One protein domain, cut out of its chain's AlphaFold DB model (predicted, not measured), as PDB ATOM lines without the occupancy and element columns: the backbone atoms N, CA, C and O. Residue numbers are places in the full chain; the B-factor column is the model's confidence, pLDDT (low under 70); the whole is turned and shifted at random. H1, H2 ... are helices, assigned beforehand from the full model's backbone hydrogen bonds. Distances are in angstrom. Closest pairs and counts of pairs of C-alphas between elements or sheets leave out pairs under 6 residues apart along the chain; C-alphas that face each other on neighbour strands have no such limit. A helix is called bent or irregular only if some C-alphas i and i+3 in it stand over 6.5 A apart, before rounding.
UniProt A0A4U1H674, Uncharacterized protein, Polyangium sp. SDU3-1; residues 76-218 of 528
ATOM      1  N   PRO A  76      45.115  31.827  22.141       94.69
ATOM      2  CA  PRO A  76      44.044  31.228  22.925       94.69
ATOM      3  C   PRO A  76      42.648  31.562  22.365       94.69
ATOM      4  O   PRO A  76      42.447  32.661  21.831       94.69
ATOM      5  N   PRO A  77      41.650  30.671  22.532       94.62
ATOM      6  CA  PRO A  77      40.289  30.885  22.036       94.62
ATOM      7  C   PRO A  77      39.649  32.202  22.493       94.62
ATOM      8  O   PRO A  77      38.927  32.828  21.725       94.62
ATOM      9  N   GLU A  78      39.923  32.673  23.708       93.19
ATOM     10  CA  GLU A  78      39.408  33.951  24.205       93.19
ATOM     11  C   GLU A  78      39.946  35.144  23.408       93.19
ATOM     12  O   GLU A  78      39.174  36.030  23.038       93.19
ATOM     13  N   THR A  79      41.247  35.155  23.111       92.19
ATOM     14  CA  THR A  79      41.902  36.207  22.320       92.19
ATOM     15  C   THR A  79      41.407  36.176  20.877       92.19
ATOM     16  O   THR A  79      40.990  37.206  20.340       92.19
ATOM     17  N   LEU A  80      41.380  34.983  20.271       92.25
ATOM     18  CA  LEU A  80      40.878  34.767  18.914       92.25
ATOM     19  C   LEU A  80      39.415  35.218  18.783       92.25
ATOM     20  O   LEU A  80      39.049  35.951  17.864       92.25
ATOM     21  N   GLY A  81      38.583  34.825  19.745       91.44
ATOM     22  CA  GLY A  81      37.179  35.193  19.814       91.44
ATOM     23  C   GLY A  81      36.946  36.684  20.015       91.44
ATOM     24  O   GLY A  81      36.101  37.275  19.347       91.44
ATOM     25  N   ALA A  82      37.722  37.324  20.891       91.12
ATOM     26  CA  ALA A  82      37.664  38.769  21.091       91.12
ATOM     27  C   ALA A  82      38.022  39.546  19.812       91.12
ATOM     28  O   ALA A  82      37.441  40.603  19.564       91.12
ATOM     29  N   ALA A  83      38.945  39.026  18.996       88.62
ATOM     30  CA  ALA A  83      39.259  39.596  17.690       88.62
ATOM     31  C   ALA A  83      38.109  39.394  16.685       88.62
ATOM     32  O   ALA A  83      37.721  40.349  16.017       88.62
ATOM     33  N   LEU A  84      37.504  38.202  16.630       87.31
ATOM     34  CA  LEU A  84      36.351  37.909  15.760       87.31
ATOM     35  C   LEU A  84      35.108  38.746  16.082       87.31
ATOM     36  O   LEU A  84      34.333  39.064  15.189       87.31
ATOM     37  N   LEU A  85      34.921  39.139  17.340       86.75
ATOM     38  CA  LEU A  85      33.817  40.015  17.745       86.75
ATOM     39  C   LEU A  85      34.010  41.479  17.309       86.75
ATOM     40  O   LEU A  85      33.098  42.290  17.468       86.75
ATOM     41  N   ARG A  86      35.178  41.846  16.764       84.25
ATOM     42  CA  ARG A  86      35.470  43.198  16.268       84.25
ATOM     43  C   ARG A  86      35.344  43.225  14.738       84.25
ATOM     44  O   ARG A  86      36.201  42.641  14.076       84.25
ATOM     45  N   PRO A  87      34.367  43.954  14.155       77.81
ATOM     46  CA  PRO A  87      34.078  43.892  12.713       77.81
ATOM     47  C   PRO A  87      35.295  44.105  11.806       77.81
ATOM     48  O   PRO A  87      35.503  43.364  10.857       77.81
ATOM     49  N   HIS A  88      36.153  45.065  12.153       77.00
ATOM     50  CA  HIS A  88      37.349  45.402  11.379       77.00
ATOM     51  C   HIS A  88      38.472  44.348  11.449       77.00
ATOM     52  O   HIS A  88      39.349  44.336  10.588       77.00
ATOM     53  N   LEU A  89      38.479  43.473  12.463       79.38
ATOM     54  CA  LEU A  89      39.474  42.399  12.601       79.38
ATOM     55  C   LEU A  89      38.944  41.046  12.130       79.38
ATOM     56  O   LEU A  89      39.737  40.193  11.743       79.38
ATOM     57  N   ALA A  90      37.629  40.843  12.160       82.50
ATOM     58  CA  ALA A  90      37.020  39.535  11.980       82.50
ATOM     59  C   ALA A  90      37.354  38.887  10.623       82.50
ATOM     60  O   ALA A  90      37.737  37.717  10.586       82.50
ATOM     61  N   GLU A  91      37.312  39.648   9.524       80.75
ATOM     62  CA  GLU A  91      37.689  39.149   8.191       80.75
ATOM     63  C   GLU A  91      39.158  38.709   8.134       80.75
ATOM     64  O   GLU A  91      39.470  37.631   7.627       80.75
ATOM     65  N   HIS A  92      40.059  39.490   8.730       83.12
ATOM     66  CA  HIS A  92      41.479  39.157   8.772       83.12
ATOM     67  C   HIS A  92      41.749  37.894   9.598       83.12
ATOM     68  O   HIS A  92      42.541  37.044   9.186       83.12
ATOM     69  N   VAL A  93      41.058  37.738  10.732       88.00
ATOM     70  CA  VAL A  93      41.153  36.539  11.575       88.00
ATOM     71  C   VAL A  93      40.677  35.307  10.802       88.00
ATOM     72  O   VAL A  93      41.355  34.279  10.794       88.00
ATOM     73  N   LEU A  94      39.536  35.398  10.113       88.25
ATOM     74  CA  LEU A  94      38.993  34.291   9.320       88.25
ATOM     75  C   LEU A  94      39.890  33.942   8.131       88.25
ATOM     76  O   LEU A  94      40.075  32.759   7.840       88.25
ATOM     77  N   PHE A  95      40.503  34.937   7.487       86.38
ATOM     78  CA  PHE A  95      41.490  34.708   6.435       86.38
ATOM     79  C   PHE A  95      42.738  33.991   6.970       86.38
ATOM     80  O   PHE A  95      43.205  33.032   6.352       86.38
ATOM     81  N   ALA A  96      43.248  34.402   8.135       89.38
ATOM     82  CA  ALA A  96      44.385  33.755   8.786       89.38
ATOM     83  C   ALA A  96      44.074  32.299   9.176       89.38
ATOM     84  O   ALA A  96      44.856  31.403   8.861       89.38
ATOM     85  N   LEU A  97      42.903  32.045   9.775       93.12
ATOM     86  CA  LEU A  97      42.434  30.693  10.100       93.12
ATOM     87  C   LEU A  97      42.290  29.827   8.844       93.12
ATOM     88  O   LEU A  97      42.819  28.721   8.794       93.12
ATOM     89  N   ARG A  98      41.638  30.340   7.793       91.12
ATOM     90  CA  ARG A  98      41.494  29.635   6.509       91.12
ATOM     91  C   ARG A  98      42.856  29.285   5.913       91.12
ATOM     92  O   ARG A  98      43.044  28.164   5.444       91.12
ATOM     93  N   LYS A  99      43.813  30.219   5.937       90.56
ATOM     94  CA  LYS A  99      45.182  29.986   5.453       90.56
ATOM     95  C   LYS A  99      45.874  28.870   6.244       90.56
ATOM     96  O   LYS A  99      46.468  27.993   5.621       90.56
ATOM     97  N   ALA A 100      45.764  28.875   7.574       93.81
ATOM     98  CA  ALA A 100      46.312  27.821   8.430       93.81
ATOM     99  C   ALA A 100      45.678  26.450   8.133       93.81
ATOM    100  O   ALA A 100      46.394  25.476   7.898       93.81
ATOM    101  N   PHE A 101      44.348  26.385   8.019       95.81
ATOM    102  CA  PHE A 101      43.613  25.147   7.730       95.81
ATOM    103  C   PHE A 101      43.913  24.574   6.345       95.81
ATOM    104  O   PHE A 101      44.040  23.361   6.199       95.81
ATOM    105  N   ARG A 102      44.106  25.421   5.328       93.00
ATOM    106  CA  ARG A 102      44.605  24.973   4.015       93.00
ATOM    107  C   ARG A 102      46.013  24.384   4.089       93.00
ATOM    108  O   ARG A 102      46.335  23.502   3.302       93.00
ATOM    109  N   GLY A 103      46.837  24.875   5.014       93.25
ATOM    110  CA  GLY A 103      48.161  24.330   5.312       93.25
ATOM    111  C   GLY A 103      48.146  23.076   6.194       93.25
ATOM    112  O   GLY A 103      49.214  22.551   6.487       93.25
ATOM    113  N   GLY A 104      46.970  22.601   6.623       95.25
ATOM    114  CA  GLY A 104      46.817  21.423   7.481       95.25
ATOM    115  C   GLY A 104      46.968  21.682   8.985       95.25
ATOM    116  O   GLY A 104      46.885  20.738   9.768       95.25
ATOM    117  N   ASP A 105      47.162  22.931   9.425       96.50
ATOM    118  CA  ASP A 105      47.203  23.262  10.855       96.50
ATOM    119  C   ASP A 105      45.798  23.519  11.396       96.50
ATOM    120  O   ASP A 105      45.297  24.640  11.373       96.50
ATOM    121  N   PHE A 106      45.178  22.474  11.940       96.94
ATOM    122  CA  PHE A 106      43.857  22.548  12.566       96.94
ATOM    123  C   PHE A 106      43.902  22.767  14.090       96.94
ATOM    124  O   PHE A 106      42.907  22.546  14.782       96.94
ATOM    125  N   SER A 107      45.035  23.197  14.654       96.44
ATOM    126  CA  SER A 107      45.205  23.306  16.111       96.44
ATOM    127  C   SER A 107      44.229  24.293  16.768       96.44
ATOM    128  O   SER A 107      43.756  24.047  17.882       96.44
ATOM    129  N   ALA A 108      43.864  25.371  16.063       96.81
ATOM    130  CA  ALA A 108      42.877  26.353  16.515       96.81
ATOM    131  C   ALA A 108      41.502  25.716  16.771       96.81
ATOM    132  O   ALA A 108      40.859  26.005  17.780       96.81
ATOM    133  N   CYS A 109      41.089  24.786  15.907       97.44
ATOM    134  CA  CYS A 109      39.843  24.048  16.056       97.44
ATOM    135  C   CYS A 109      39.817  23.207  17.335       97.44
ATOM    136  O   CYS A 109      38.845  23.256  18.088       97.44
ATOM    137  N   SER A 110      40.889  22.455  17.594       97.50
ATOM    138  CA  SER A 110      41.007  21.630  18.800       97.50
ATOM    139  C   SER A 110      40.996  22.488  20.064       97.50
ATOM    140  O   SER A 110      40.275  22.170  21.006       97.50
ATOM    141  N   ARG A 111      41.718  23.620  20.070       97.38
ATOM    142  CA  ARG A 111      41.690  24.577  21.190       97.38
ATOM    143  C   ARG A 111      40.288  25.141  21.425       97.38
ATOM    144  O   ARG A 111      39.828  25.152  22.563       97.38
ATOM    145  N   ALA A 112      39.602  25.573  20.366       96.88
ATOM    146  CA  ALA A 112      38.249  26.119  20.463       96.88
ATOM    147  C   ALA A 112      37.238  25.082  20.979       96.88
ATOM    148  O   ALA A 112      36.391  25.414  21.804       96.88
ATOM    149  N   LEU A 113      37.358  23.819  20.555       97.44
ATOM    150  CA  LEU A 113      36.548  22.714  21.072       97.44
ATOM    151  C   LEU A 113      36.795  22.457  22.561       97.44
ATOM    152  O   LEU A 113      35.841  22.318  23.322       97.44
ATOM    153  N   SER A 114      38.061  22.394  22.982       96.75
ATOM    154  CA  SER A 114      38.418  22.134  24.382       96.75
ATOM    155  C   SER A 114      38.015  23.268  25.323       96.75
ATOM    156  O   SER A 114      37.698  23.009  26.479       96.75
ATOM    157  N   ALA A 115      38.021  24.510  24.838       95.25
ATOM    158  CA  ALA A 115      37.661  25.689  25.618       95.25
ATOM    159  C   ALA A 115      36.188  26.099  25.462       95.25
ATOM    160  O   ALA A 115      35.823  27.172  25.936       95.25
ATOM    161  N   LEU A 116      35.350  25.312  24.777       95.00
ATOM    162  CA  LEU A 116      33.978  25.711  24.476       95.00
ATOM    163  C   LEU A 116      33.174  25.977  25.756       95.00
ATOM    164  O   LEU A 116      32.954  25.086  26.572       95.00
ATOM    165  N   ASP A 117      32.666  27.200  25.860       93.38
ATOM    166  CA  ASP A 117      31.718  27.637  26.877       93.38
ATOM    167  C   ASP A 117      30.602  28.439  26.183       93.38
ATOM    168  O   ASP A 117      30.867  29.556  25.723       93.38
ATOM    169  N   PRO A 118      29.379  27.880  26.059       89.88
ATOM    170  CA  PRO A 118      28.260  28.538  25.383       89.88
ATOM    171  C   PRO A 118      27.830  29.874  26.003       89.88
ATOM    172  O   PRO A 118      27.185  30.661  25.308       89.88
ATOM    173  N   GLU A 119      28.166  30.123  27.273       90.06
ATOM    174  CA  GLU A 119      27.852  31.371  27.981       90.06
ATOM    175  C   GLU A 119      28.930  32.443  27.766       90.06
ATOM    176  O   GLU A 119      28.709  33.624  28.035       90.06
ATOM    177  N   CYS A 120      30.102  32.064  27.243       93.06
ATOM    178  CA  CYS A 120      31.187  32.984  26.934       93.06
ATOM    179  C   CYS A 120      31.133  33.416  25.454       93.06
ATOM    180  O   CYS A 120      31.409  32.600  24.561       93.06
ATOM    181  N   PRO A 121      30.873  34.707  25.154       90.69
ATOM    182  CA  PRO A 121      30.796  35.189  23.776       90.69
ATOM    183  C   PRO A 121      32.094  34.986  22.993       90.69
ATOM    184  O   PRO A 121      32.048  34.608  21.829       90.69
ATOM    185  N   MET A 122      33.257  35.185  23.625       92.62
ATOM    186  CA  MET A 122      34.556  35.032  22.964       92.62
ATOM    187  C   MET A 122      34.816  33.573  22.569       92.62
ATOM    188  O   MET A 122      35.154  33.292  21.425       92.62
ATOM    189  N   ARG A 123      34.601  32.618  23.478       94.50
ATOM    190  CA  ARG A 123      34.805  31.188  23.180       94.50
ATOM    191  C   ARG A 123      33.823  30.682  22.126       94.50
ATOM    192  O   ARG A 123      34.215  29.935  21.233       94.50
ATOM    193  N   THR A 124      32.578  31.156  22.182       93.25
ATOM    194  CA  THR A 124      31.578  30.926  21.131       93.25
ATOM    195  C   THR A 124      32.074  31.479  19.792       93.25
ATOM    196  O   THR A 124      32.136  30.734  18.819       93.25
ATOM    197  N   ALA A 125      32.523  32.739  19.748       92.12
ATOM    198  CA  ALA A 125      33.051  33.376  18.540       92.12
ATOM    199  C   ALA A 125      34.215  32.595  17.929       92.12
ATOM    200  O   ALA A 125      34.237  32.377  16.722       92.12
ATOM    201  N   ALA A 126      35.155  32.141  18.759       94.69
ATOM    202  CA  ALA A 126      36.291  31.345  18.316       94.69
ATOM    203  C   ALA A 126      35.853  30.030  17.663       94.69
ATOM    204  O   ALA A 126      36.361  29.694  16.591       94.69
ATOM    205  N   LEU A 127      34.891  29.314  18.257       95.88
ATOM    206  CA  LEU A 127      34.362  28.086  17.666       95.88
ATOM    207  C   LEU A 127      33.624  28.364  16.350       95.88
ATOM    208  O   LEU A 127      33.906  27.691  15.361       95.88
ATOM    209  N   GLU A 128      32.732  29.359  16.301       93.38
ATOM    210  CA  GLU A 128      31.985  29.683  15.076       93.38
ATOM    211  C   GLU A 128      32.905  30.189  13.957       93.38
ATOM    212  O   GLU A 128      32.707  29.877  12.780       93.38
ATOM    213  N   GLY A 129      33.945  30.948  14.309       92.62
ATOM    214  CA  GLY A 129      34.971  31.384  13.370       92.62
ATOM    215  C   GLY A 129      35.794  30.216  12.832       92.62
ATOM    216  O   GLY A 129      35.983  30.109  11.620       92.62
ATOM    217  N   CYS A 130      36.205  29.289  13.706       95.62
ATOM    218  CA  CYS A 130      36.855  28.046  13.294       95.62
ATOM    219  C   CYS A 130      35.941  27.205  12.395       95.62
ATOM    220  O   CYS A 130      36.412  26.688  11.389       95.62
ATOM    221  N   PHE A 131      34.645  27.097  12.706       95.62
ATOM    222  CA  PHE A 131      33.670  26.367  11.891       95.62
ATOM    223  C   PHE A 131      33.580  26.941  10.473       95.62
ATOM    224  O   PHE A 131      33.724  26.206   9.497       95.62
ATOM    225  N   ARG A 132      33.399  28.264  10.348       92.81
ATOM    226  CA  ARG A 132      33.337  28.955   9.050       92.81
ATOM    227  C   ARG A 132      34.630  28.767   8.258       92.81
ATOM    228  O   ARG A 132      34.593  28.285   7.129       92.81
ATOM    229  N   ALA A 133      35.772  29.107   8.857       92.94
ATOM    230  CA  ALA A 133      37.064  29.015   8.186       92.94
ATOM    231  C   ALA A 133      37.412  27.570   7.794       92.94
ATOM    232  O   ALA A 133      37.935  27.353   6.702       92.94
ATOM    233  N   LEU A 134      37.080  26.581   8.635       96.00
ATOM    234  CA  LEU A 134      37.292  25.170   8.322       96.00
ATOM    235  C   LEU A 134      36.385  24.709   7.187       96.00
ATOM    236  O   LEU A 134      36.867  24.042   6.280       96.00
ATOM    237  N   GLY A 135      35.098  25.062   7.198       94.88
ATOM    238  CA  GLY A 135      34.185  24.664   6.129       94.88
ATOM    239  C   GLY A 135      34.586  25.229   4.770       94.88
ATOM    240  O   GLY A 135      34.550  24.505   3.777       94.88
ATOM    241  N   ILE A 136      35.070  26.473   4.731       91.75
ATOM    242  CA  ILE A 136      35.659  27.050   3.519       91.75
ATOM    243  C   ILE A 136      36.972  26.349   3.146       91.75
ATOM    244  O   ILE A 136      37.167  26.014   1.985       91.75
ATOM    245  N   ALA A 137      37.859  26.053   4.097       93.56
ATOM    246  CA  ALA A 137      39.084  25.311   3.792       93.56
ATOM    247  C   ALA A 137      38.785  23.902   3.240       93.56
ATOM    248  O   ALA A 137      39.427  23.472   2.285       93.56
ATOM    249  N   VAL A 138      37.783  23.206   3.787       95.38
ATOM    250  CA  VAL A 138      37.292  21.900   3.310       95.38
ATOM    251  C   VAL A 138      36.723  22.006   1.899       95.38
ATOM    252  O   VAL A 138      37.008  21.149   1.061       95.38
ATOM    253  N   LEU A 139      35.951  23.062   1.625       92.62
ATOM    254  CA  LEU A 139      35.444  23.373   0.290       92.62
ATOM    255  C   LEU A 139      36.592  23.518  -0.719       92.62
ATOM    256  O   LEU A 139      36.511  23.008  -1.829       92.62
ATOM    257  N   GLU A 140      37.689  24.141  -0.297       90.69
ATOM    258  CA  GLU A 140      38.914  24.325  -1.082       90.69
ATOM    259  C   GLU A 140      39.860  23.115  -1.087       90.69
ATOM    260  O   GLU A 140      40.965  23.202  -1.623       90.69
ATOM    261  N   GLY A 141      39.444  21.988  -0.507       93.12
ATOM    262  CA  GLY A 141      40.173  20.725  -0.572       93.12
ATOM    263  C   GLY A 141      40.975  20.347   0.674       93.12
ATOM    264  O   GLY A 141      41.574  19.279   0.662       93.12
ATOM    265  N   ALA A 142      40.967  21.131   1.757       95.06
ATOM    266  CA  ALA A 142      41.622  20.732   3.006       95.06
ATOM    267  C   ALA A 142      41.035  19.418   3.550       95.06
ATOM    268  O   ALA A 142      39.827  19.181   3.457       95.06
ATOM    269  N   GLU A 143      41.875  18.568   4.140       95.62
ATOM    270  CA  GLU A 143      41.507  17.228   4.619       95.62
ATOM    271  C   GLU A 143      41.672  17.119   6.146       95.62
ATOM    272  O   GLU A 143      42.634  16.524   6.622       95.62
ATOM    273  N   PRO A 144      40.769  17.718   6.946       95.38
ATOM    274  CA  PRO A 144      40.785  17.516   8.389       95.38
ATOM    275  C   PRO A 144      40.388  16.080   8.742       95.38
ATOM    276  O   PRO A 144      39.568  15.459   8.056       95.38
ATOM    277  N   ASP A 145      40.891  15.594   9.877       95.44
ATOM    278  CA  ASP A 145      40.472  14.311  10.434       95.44
ATOM    279  C   ASP A 145      38.948  14.251  10.605       95.44
ATOM    280  O   ASP A 145      38.311  15.186  11.106       95.44
ATOM    281  N   SER A 146      38.349  13.115  10.239       93.81
ATOM    282  CA  SER A 146      36.892  12.925  10.319       93.81
ATOM    283  C   SER A 146      36.349  13.107  11.740       93.81
ATOM    284  O   SER A 146      35.253  13.638  11.920       93.81
ATOM    285  N   SER A 147      37.132  12.728  12.757       95.69
ATOM    286  CA  SER A 147      36.797  12.929  14.168       95.69
ATOM    287  C   SER A 147      36.723  14.413  14.535       95.69
ATOM    288  O   SER A 147      35.773  14.828  15.206       95.69
ATOM    289  N   LEU A 148      37.677  15.225  14.065       96.75
ATOM    290  CA  LEU A 148      37.693  16.669  14.279       96.75
ATOM    291  C   LEU A 148      36.507  17.329  13.573       96.75
ATOM    292  O   LEU A 148      35.790  18.120  14.188       96.75
ATOM    293  N   LEU A 149      36.264  16.958  12.312       96.25
ATOM    294  CA  LEU A 149      35.164  17.487  11.512       96.25
ATOM    295  C   LEU A 149      33.805  17.229  12.183       96.25
ATOM    296  O   LEU A 149      33.019  18.163  12.353       96.25
ATOM    297  N   SER A 150      33.552  15.990  12.621       96.31
ATOM    298  CA  SER A 150      32.326  15.641  13.351       96.31
ATOM    299  C   SER A 150      32.233  16.346  14.709       96.31
ATOM    300  O   SER A 150      31.157  16.823  15.059       96.31
ATOM    301  N   SER A 151      33.339  16.491  15.451       97.19
ATOM    302  CA  SER A 151      33.332  17.173  16.757       97.19
ATOM    303  C   SER A 151      32.984  18.656  16.634       97.19
ATOM    304  O   SER A 151      32.127  19.154  17.364       97.19
ATOM    305  N   ILE A 152      33.606  19.360  15.683       97.19
ATOM    306  CA  ILE A 152      33.297  20.769  15.405       97.19
ATOM    307  C   ILE A 152      31.861  20.921  14.928       97.19
ATOM    308  O   ILE A 152      31.161  21.820  15.390       97.19
ATOM    309  N   TRP A 153      31.413  20.040  14.033       96.69
ATOM    310  CA  TRP A 153      30.037  20.047  13.567       96.69
ATOM    311  C   TRP A 153      29.054  19.935  14.731       96.69
ATOM    312  O   TRP A 153      28.201  20.800  14.903       96.69
ATOM    313  N   GLU A 154      29.187  18.904  15.563       95.94
ATOM    314  CA  GLU A 154      28.292  18.680  16.700       95.94
ATOM    315  C   GLU A 154      28.326  19.834  17.708       95.94
ATOM    316  O   GLU A 154      27.280  20.211  18.238       95.94
ATOM    317  N   ALA A 155      29.503  20.412  17.963       96.00
ATOM    318  CA  ALA A 155      29.644  21.575  18.829       96.00
ATOM    319  C   ALA A 155      28.924  22.806  18.254       96.00
ATOM    320  O   ALA A 155      28.138  23.437  18.961       96.00
ATOM    321  N   GLN A 156      29.110  23.098  16.964       95.06
ATOM    322  CA  GLN A 156      28.435  24.208  16.295       95.06
ATOM    323  C   GLN A 156      26.917  24.024  16.273       95.06
ATOM    324  O   GLN A 156      26.185  24.967  16.557       95.06
ATOM    325  N   GLN A 157      26.420  22.818  15.982       91.81
ATOM    326  CA  GLN A 157      24.977  22.565  15.936       91.81
ATOM    327  C   GLN A 157      24.299  22.774  17.301       91.81
ATOM    328  O   GLN A 157      23.142  23.177  17.340       91.81
ATOM    329  N   LYS A 158      25.004  22.544  18.421       91.62
ATOM    330  CA  LYS A 158      24.497  22.853  19.775       91.62
ATOM    331  C   LYS A 158      24.410  24.356  20.049       91.62
ATOM    332  O   LYS A 158      23.627  24.776  20.898       91.62
ATOM    333  N   LEU A 159      25.235  25.152  19.372       90.56
ATOM    334  CA  LEU A 159      25.198  26.606  19.467       90.56
ATOM    335  C   LEU A 159      24.163  27.214  18.521       90.56
ATOM    336  O   LEU A 159      23.559  28.226  18.870       90.56
ATOM    337  N   SER A 160      23.943  26.605  17.357       88.06
ATOM    338  CA  SER A 160      22.991  27.093  16.365       88.06
ATOM    339  C   SER A 160      21.583  27.243  16.935       88.06
ATOM    340  O   SER A 160      21.121  26.429  17.732       88.06
ATOM    341  N   PHE A 161      20.888  28.289  16.498       83.50
ATOM    342  CA  PHE A 161      19.547  28.604  16.979       83.50
ATOM    343  C   PHE A 161      18.596  28.902  15.809       83.50
ATOM    344  O   PHE A 161      19.020  29.494  14.807       83.50
ATOM    345  N   PRO A 162      17.322  28.480  15.896       82.19
ATOM    346  CA  PRO A 162      16.314  28.847  14.910       82.19
ATOM    347  C   PRO A 162      15.985  30.338  15.053       82.19
ATOM    348  O   PRO A 162      15.667  30.806  16.145       82.19
ATOM    349  N   ARG A 163      16.082  31.096  13.954       73.56
ATOM    350  CA  ARG A 163      15.711  32.525  13.929       73.56
ATOM    351  C   ARG A 163      14.241  32.736  13.578       73.56
ATOM    352  O   ARG A 163      13.603  33.616  14.143       73.56
ATOM    353  N   TYR A 164      13.728  31.918  12.662       75.50
ATOM    354  CA  TYR A 164      12.350  31.915  12.173       75.50
ATOM    355  C   TYR A 164      11.931  30.468  11.880       75.50
ATOM    356  O   TYR A 164      12.799  29.616  11.700       75.50
ATOM    357  N   GLU A 165      10.626  30.198  11.832       69.56
ATOM    358  CA  GLU A 165      10.068  28.844  11.656       69.56
ATOM    359  C   GLU A 165      10.506  28.187  10.332       69.56
ATOM    360  O   GLU A 165      10.873  27.016  10.320       69.56
ATOM    361  N   ASP A 166      10.601  28.978   9.258       71.19
ATOM    362  CA  ASP A 166      10.938  28.511   7.905       71.19
ATOM    363  C   ASP A 166      12.406  28.760   7.501       71.19
ATOM    364  O   ASP A 166      12.764  28.673   6.326       71.19
ATOM    365  N   VAL A 167      13.280  29.125   8.450       76.06
ATOM    366  CA  VAL A 167      14.687  29.456   8.163       76.06
ATOM    367  C   VAL A 167      15.618  28.457   8.855       76.06
ATOM    368  O   VAL A 167      15.490  28.244  10.063       76.06
ATOM    369  N   PRO A 168      16.600  27.871   8.138       82.56
ATOM    370  CA  PRO A 168      17.564  26.960   8.742       82.56
ATOM    371  C   PRO A 168      18.293  27.598   9.936       82.56
ATOM    372  O   PRO A 168      18.633  28.786   9.871       82.56
ATOM    373  N   PRO A 169      18.603  26.822  10.995       88.12
ATOM    374  CA  PRO A 169      19.333  27.323  12.155       88.12
ATOM    375  C   PRO A 169      20.609  28.065  11.753       88.12
ATOM    376  O   PRO A 169      21.371  27.589  10.909       88.12
ATOM    377  N   GLY A 170      20.821  29.236  12.351       87.75
ATOM    378  CA  GLY A 170      21.945  30.118  12.041       87.75
ATOM    379  C   GLY A 170      23.020  30.134  13.134       87.75
ATOM    380  O   GLY A 170      22.829  29.538  14.200       87.75
ATOM    381  N   PRO A 171      24.144  30.829  12.892       87.88
ATOM    382  CA  PRO A 171      25.184  31.058  13.894       87.88
ATOM    383  C   PRO A 171      24.721  32.088  14.934       87.88
ATOM    384  O   PRO A 171      23.983  33.018  14.582       87.88
ATOM    385  N   ARG A 172      25.175  31.938  16.192       85.12
ATOM    386  CA  ARG A 172      24.934  32.865  17.324       85.12
ATOM    387  C   ARG A 172      25.491  34.249  17.048       85.12
ATOM    388  O   ARG A 172      24.854  35.244  17.388       85.12
ATOM    389  N   ILE A 173      26.663  34.307  16.430       77.69
ATOM    390  CA  ILE A 173      27.366  35.544  16.130       77.69
ATOM    391  C   ILE A 173      27.293  35.767  14.627       77.69
ATOM    392  O   ILE A 173      27.985  35.116  13.841       77.69
ATOM    393  N   ALA A 174      26.444  36.713  14.237       71.12
ATOM    394  CA  ALA A 174      26.329  37.204  12.873       71.12
ATOM    395  C   ALA A 174      26.730  38.672  12.821       71.12
ATOM    396  O   ALA A 174      26.289  39.474  13.646       71.12
ATOM    397  N   MET A 175      27.562  39.021  11.845       64.31
ATOM    398  CA  MET A 175      27.940  40.406  11.588       64.31
ATOM    399  C   MET A 175      27.185  40.864  10.346       64.31
ATOM    400  O   MET A 175      27.138  40.147   9.349       64.31
ATOM    401  N   ARG A 176      26.519  42.020  10.416       58.12
ATOM    402  CA  ARG A 176      25.721  42.515   9.289       58.12
ATOM    403  C   ARG A 176      26.646  42.953   8.153       58.12
ATOM    404  O   ARG A 176      27.571  43.724   8.376       58.12
ATOM    405  N   ALA A 177      26.309  42.554   6.928       51.75
ATOM    406  CA  ALA A 177      27.034  42.897   5.701       51.75
ATOM    407  C   ALA A 177      27.146  44.412   5.395       51.75
ATOM    408  O   ALA A 177      27.851  44.787   4.466       51.75
ATOM    409  N   SER A 178      26.469  45.294   6.150       50.53
ATOM    410  CA  SER A 178      26.585  46.756   5.996       50.53
ATOM    411  C   SER A 178      27.963  47.305   6.368       50.53
ATOM    412  O   SER A 178      28.294  48.427   5.990       50.53
ATOM    413  N   ASP A 179      28.765  46.527   7.093       51.94
ATOM    414  CA  ASP A 179      30.164  46.843   7.336       51.94
ATOM    415  C   ASP A 179      30.950  46.354   6.114       51.94
ATOM    416  O   ASP A 179      31.173  45.154   5.958       51.94
ATOM    417  N   ALA A 180      31.335  47.277   5.226       44.00
ATOM    418  CA  ALA A 180      31.909  47.047   3.886       44.00
ATOM    419  C   ALA A 180      33.181  46.155   3.808       44.00
ATOM    420  O   ALA A 180      33.774  46.012   2.742       44.00
ATOM    421  N   HIS A 181      33.603  45.560   4.926       47.91
ATOM    422  CA  HIS A 181      34.819  44.768   5.119       47.91
ATOM    423  C   HIS A 181      34.575  43.471   5.925       47.91
ATOM    424  O   HIS A 181      35.502  42.938   6.524       47.91
ATOM    425  N   ALA A 182      33.331  42.984   6.037       50.53
ATOM    426  CA  ALA A 182      32.997  41.815   6.866       50.53
ATOM    427  C   ALA A 182      32.362  40.658   6.071       50.53
ATOM    428  O   ALA A 182      31.505  39.944   6.594       50.53
ATOM    429  N   SER A 183      32.779  40.450   4.813       60.28
ATOM    430  CA  SER A 183      32.166  39.451   3.920       60.28
ATOM    431  C   SER A 183      32.151  38.046   4.549       60.28
ATOM    432  O   SER A 183      31.122  37.375   4.580       60.28
ATOM    433  N   PHE A 184      33.278  37.624   5.131       63.03
ATOM    434  CA  PHE A 184      33.474  36.304   5.742       63.03
ATOM    435  C   PHE A 184      32.633  36.043   7.006       63.03
ATOM    436  O   PHE A 184      32.520  34.897   7.452       63.03
ATOM    437  N   CYS A 185      32.084  37.090   7.621       63.22
ATOM    438  CA  CYS A 185      31.308  36.999   8.858       63.22
ATOM    439  C   CYS A 185      29.793  36.968   8.616       63.22
ATOM    440  O   CYS A 185      29.030  36.855   9.580       63.22
ATOM    441  N   ASP A 186      29.373  37.048   7.352       75.50
ATOM    442  CA  ASP A 186      27.976  36.945   6.956       75.50
ATOM    443  C   ASP A 186      27.427  35.520   7.167       75.50
ATOM    444  O   ASP A 186      28.157  34.517   7.168       75.50
ATOM    445  N   ASP A 187      26.110  35.420   7.343       81.19
ATOM    446  CA  ASP A 187      25.414  34.147   7.560       81.19
ATOM    447  C   ASP A 187      25.556  33.212   6.339       81.19
ATOM    448  O   ASP A 187      25.588  31.989   6.471       81.19
ATOM    449  N   SER A 188      25.731  33.775   5.144       80.75
ATOM    450  CA  SER A 188      26.017  33.051   3.897       80.75
ATOM    451  C   SER A 188      27.271  32.166   3.979       80.75
ATOM    452  O   SER A 188      27.226  31.001   3.575       80.75
ATOM    453  N   THR A 189      28.364  32.669   4.567       84.12
ATOM    454  CA  THR A 189      29.614  31.909   4.759       84.12
ATOM    455  C   THR A 189      29.388  30.730   5.701       84.12
ATOM    456  O   THR A 189      29.924  29.642   5.489       84.12
ATOM    457  N   PHE A 190      28.551  30.912   6.727       89.69
ATOM    458  CA  PHE A 190      28.173  29.832   7.638       89.69
ATOM    459  C   PHE A 190      27.402  28.719   6.916       89.69
ATOM    460  O   PHE A 190      27.714  27.540   7.090       89.69
ATOM    461  N   TYR A 191      26.426  29.072   6.081       90.38
ATOM    462  CA  TYR A 191      25.646  28.087   5.334       90.38
ATOM    463  C   TYR A 191      26.476  27.347   4.281       90.38
ATOM    464  O   TYR A 191      26.350  26.128   4.143       90.38
ATOM    465  N   LEU A 192      27.376  28.051   3.592       90.56
ATOM    466  CA  LEU A 192      28.321  27.438   2.665       90.56
ATOM    467  C   LEU A 192      29.267  26.464   3.389       90.56
ATOM    468  O   LEU A 192      29.441  25.328   2.942       90.56
ATOM    469  N   ALA A 193      29.801  26.861   4.549       93.12
ATOM    470  CA  ALA A 193      30.597  25.989   5.411       93.12
ATOM    471  C   ALA A 193      29.805  24.749   5.857       93.12
ATOM    472  O   ALA A 193      30.333  23.637   5.821       93.12
ATOM    473  N   CYS A 194      28.520  24.906   6.200       94.75
ATOM    474  CA  CYS A 194      27.657  23.780   6.557       94.75
ATOM    475  C   CYS A 194      27.535  22.761   5.414       94.75
ATOM    476  O   CYS A 194      27.723  21.559   5.618       94.75
ATOM    477  N   LEU A 195      27.244  23.227   4.199       94.88
ATOM    478  CA  LEU A 195      27.109  22.351   3.036       94.88
ATOM    479  C   LEU A 195      28.425  21.634   2.706       94.88
ATOM    480  O   LEU A 195      28.411  20.419   2.496       94.88
ATOM    481  N   ALA A 196      29.547  22.356   2.734       95.12
ATOM    482  CA  ALA A 196      30.869  21.808   2.440       95.12
ATOM    483  C   ALA A 196      31.304  20.744   3.462       95.12
ATOM    484  O   ALA A 196      31.725  19.648   3.092       95.12
ATOM    485  N   MET A 197      31.159  21.025   4.761       96.44
ATOM    486  CA  MET A 197      31.522  20.067   5.809       96.44
ATOM    487  C   MET A 197      30.592  18.852   5.809       96.44
ATOM    488  O   MET A 197      31.055  17.717   5.930       96.44
ATOM    489  N   SER A 198      29.281  19.067   5.654       96.12
ATOM    490  CA  SER A 198      28.287  17.992   5.748       96.12
ATOM    491  C   SER A 198      28.425  16.916   4.672       96.12
ATOM    492  O   SER A 198      28.018  15.769   4.900       96.12
ATOM    493  N   GLU A 199      29.034  17.257   3.536       95.44
ATOM    494  CA  GLU A 199      29.362  16.316   2.466       95.44
ATOM    495  C   GLU A 199      30.346  15.238   2.939       95.44
ATOM    496  O   GLU A 199      30.224  14.069   2.559       95.44
ATOM    497  N   ARG A 200      31.271  15.610   3.832       94.31
ATOM    498  CA  ARG A 200      32.349  14.749   4.342       94.31
ATOM    499  C   ARG A 200      32.056  14.106   5.698       94.31
ATOM    500  O   ARG A 200      32.800  13.231   6.129       94.31
ATOM    501  N   LEU A 201      30.969  14.494   6.367       94.31
ATOM    502  CA  LEU A 201      30.560  13.873   7.630       94.31
ATOM    503  C   LEU A 201      30.195  12.401   7.454       94.31
ATOM    504  O   LEU A 201      29.608  12.006   6.440       94.31
ATOM    505  N   ASP A 202      30.430  11.611   8.498       92.25
ATOM    506  CA  ASP A 202      29.960  10.236   8.562       92.25
ATOM    507  C   ASP A 202      28.418  10.153   8.521       92.25
ATOM    508  O   ASP A 202      27.676  11.086   8.855       92.25
ATOM    509  N   ARG A 203      27.907   8.985   8.120       90.69
ATOM    510  CA  ARG A 203      26.465   8.762   7.930       90.69
ATOM    511  C   ARG A 203      25.650   8.978   9.211       90.69
ATOM    512  O   ARG A 203      24.483   9.362   9.107       90.69
ATOM    513  N   LYS A 204      26.200   8.690  10.395       92.19
ATOM    514  CA  LYS A 204      25.483   8.813  11.674       92.19
ATOM    515  C   LYS A 204      25.313  10.285  12.034       92.19
ATOM    516  O   LYS A 204      24.194  10.685  12.349       92.19
ATOM    517  N   THR A 205      26.375  11.076  11.925       92.38
ATOM    518  CA  THR A 205      26.350  12.522  12.197       92.38
ATOM    519  C   THR A 205      25.444  13.247  11.205       92.38
ATOM    520  O   THR A 205      24.536  13.979  11.600       92.38
ATOM    521  N   ARG A 206      25.572  12.934   9.911       91.31
ATOM    522  CA  ARG A 206      24.753  13.529   8.845       91.31
ATOM    523  C   ARG A 206      23.249  13.288   9.012       91.31
ATOM    524  O   ARG A 206      22.457  14.175   8.722       91.31
ATOM    525  N   LYS A 207      22.837  12.107   9.487       89.50
ATOM    526  CA  LYS A 207      21.414  11.779   9.716       89.50
ATOM    527  C   LYS A 207      20.774  12.575  10.856       89.50
ATOM    528  O   LYS A 207      19.556  12.705  10.868       89.50
ATOM    529  N   LYS A 208      21.570  13.035  11.825       90.44
ATOM    530  CA  LYS A 208      21.097  13.842  12.960       90.44
ATOM    531  C   LYS A 208      21.051  15.337  12.645       90.44
ATOM    532  O   LYS A 208      20.412  16.087  13.371       90.44
ATOM    533  N   ALA A 209      21.763  15.763  11.606       90.69
ATOM    534  CA  ALA A 209      21.854  17.153  11.205       90.69
ATOM    535  C   ALA A 209      20.559  17.667  10.557       90.69
ATOM    536  O   ALA A 209      19.771  16.900   9.994       90.69
ATOM    537  N   HIS A 210      20.378  18.990  10.595       91.56
ATOM    538  CA  HIS A 210      19.262  19.655   9.934       91.56
ATOM    539  C   HIS A 210      19.245  19.326   8.424       91.56
ATOM    540  O   HIS A 210      20.282  19.474   7.768       91.56
ATOM    541  N   PRO A 211      18.100  18.919   7.839       90.69
ATOM    542  CA  PRO A 211      18.011  18.488   6.441       90.69
ATOM    543  C   PRO A 211      18.577  19.472   5.421       90.69
ATOM    544  O   PRO A 211      19.225  19.045   4.474       90.69
ATOM    545  N   VAL A 212      18.357  20.772   5.624       91.06
ATOM    546  CA  VAL A 212      18.817  21.823   4.702       91.06
ATOM    547  C   VAL A 212      20.328  22.065   4.817       91.06
ATOM    548  O   VAL A 212      20.980  22.348   3.821       91.06
ATOM    549  N   LEU A 213      20.905  21.906   6.018       92.56
ATOM    550  CA  LEU A 213      22.336  22.131   6.272       92.56
ATOM    551  C   LEU A 213      23.196  20.910   5.914       92.56
ATOM    552  O   LEU A 213      24.393  21.047   5.681       92.56
ATOM    553  N   ALA A 214      22.591  19.716   5.886       94.31
ATOM    554  CA  ALA A 214      23.240  18.449   5.561       94.31
ATOM    555  C   ALA A 214      22.380  17.578   4.619       94.31
ATOM    556  O   ALA A 214      21.996  16.452   4.975       94.31
ATOM    557  N   PRO A 215      22.079  18.058   3.397       93.69
ATOM    558  CA  PRO A 215      21.072  17.452   2.522       93.69
ATOM    559  C   PRO A 215      21.490  16.090   1.955       93.69
ATOM    560  O   PRO A 215      20.643  15.296   1.556       93.69
ATOM    561  N   TRP A 216      22.779  15.747   1.990       93.44
ATOM    562  CA  TRP A 216      23.374  14.580   1.325       93.44
ATOM    563  C   TRP A 216      22.821  13.203   1.726       93.44
ATOM    564  O   TRP A 216      23.184  12.198   1.119       93.44
ATOM    565  N   HIS A 217      21.997  13.107   2.772       89.19
ATOM    566  CA  HIS A 217      21.349  11.858   3.185       89.19
ATOM    567  C   HIS A 217      19.885  11.743   2.729       89.19
ATOM    568  O   HIS A 217      19.274  10.688   2.920       89.19
ATOM    569  N   LYS A 218      19.312  12.810   2.163       90.88
ATOM    570  CA  LYS A 218      17.938  12.846   1.659       90.88
ATOM    571  C   LYS A 218      17.853  12.263   0.249       90.88
ATOM    572  O   LYS A 218      18.857  12.198  -0.468       90.88
TER     573      LYS A 218
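This is residues 76 to 218 of the 528 residues of an uncharacterized protein of Polyangium sp. SDU3-1 (UniProt A0A4U1H674). What does it look like? The long helix H4 makes the core, with H1, H2, H3, H5 and H6 packed round it, mostly crossed, and short H7 at the edge. How large? The printed part has 143 residues with seven named helices, H1 to H7, and no named strand: all helix. It is compact, with a radius of gyration of the C-alphas of 13.9 A, and spans 39 by 36 by 28 A.

What touches the hub? H1, residues 77 to 84, H2, residues 87 to 102, H3, residues 107 to 114, H5, residues 146 to 159, and H6, residues 187 to 200, touch the hub H4, residues 121 to 139. H4 touches H6 with residues 131 to 139 alone, at a steep tilt of 58 degrees; the closest C-alphas, Gly 135 and Ala 193, are 3.9 A apart. H7, residues 203 to 208, is apart from H4. And the backbones? In H1, H3, H4 and H5 every O i to N i+4 pair is within hydrogen-bond range; H2 has 10 of 12, H6 9 of 10 and H7 1 of 2.

Where to look? H1 begins at C-alpha 77, (40.289, 30.885, 22.036), and H7 ends at C-alpha 208, (21.097, 13.842, 12.960). Which are longest? From first to last C-alpha H4 is 26.7 A and H2 23.3 A. H2 is irregular, C-alphas 88 and 91 being 7.0 A apart.

How far does it reach? The farthest C-alphas, 180 and 204, are 39.5 A apart. Any gaps? The printed part has no cut. Residues 160 to 186 form a long link. The model's pLDDT is under 70 at residues 165 and 175 to 185.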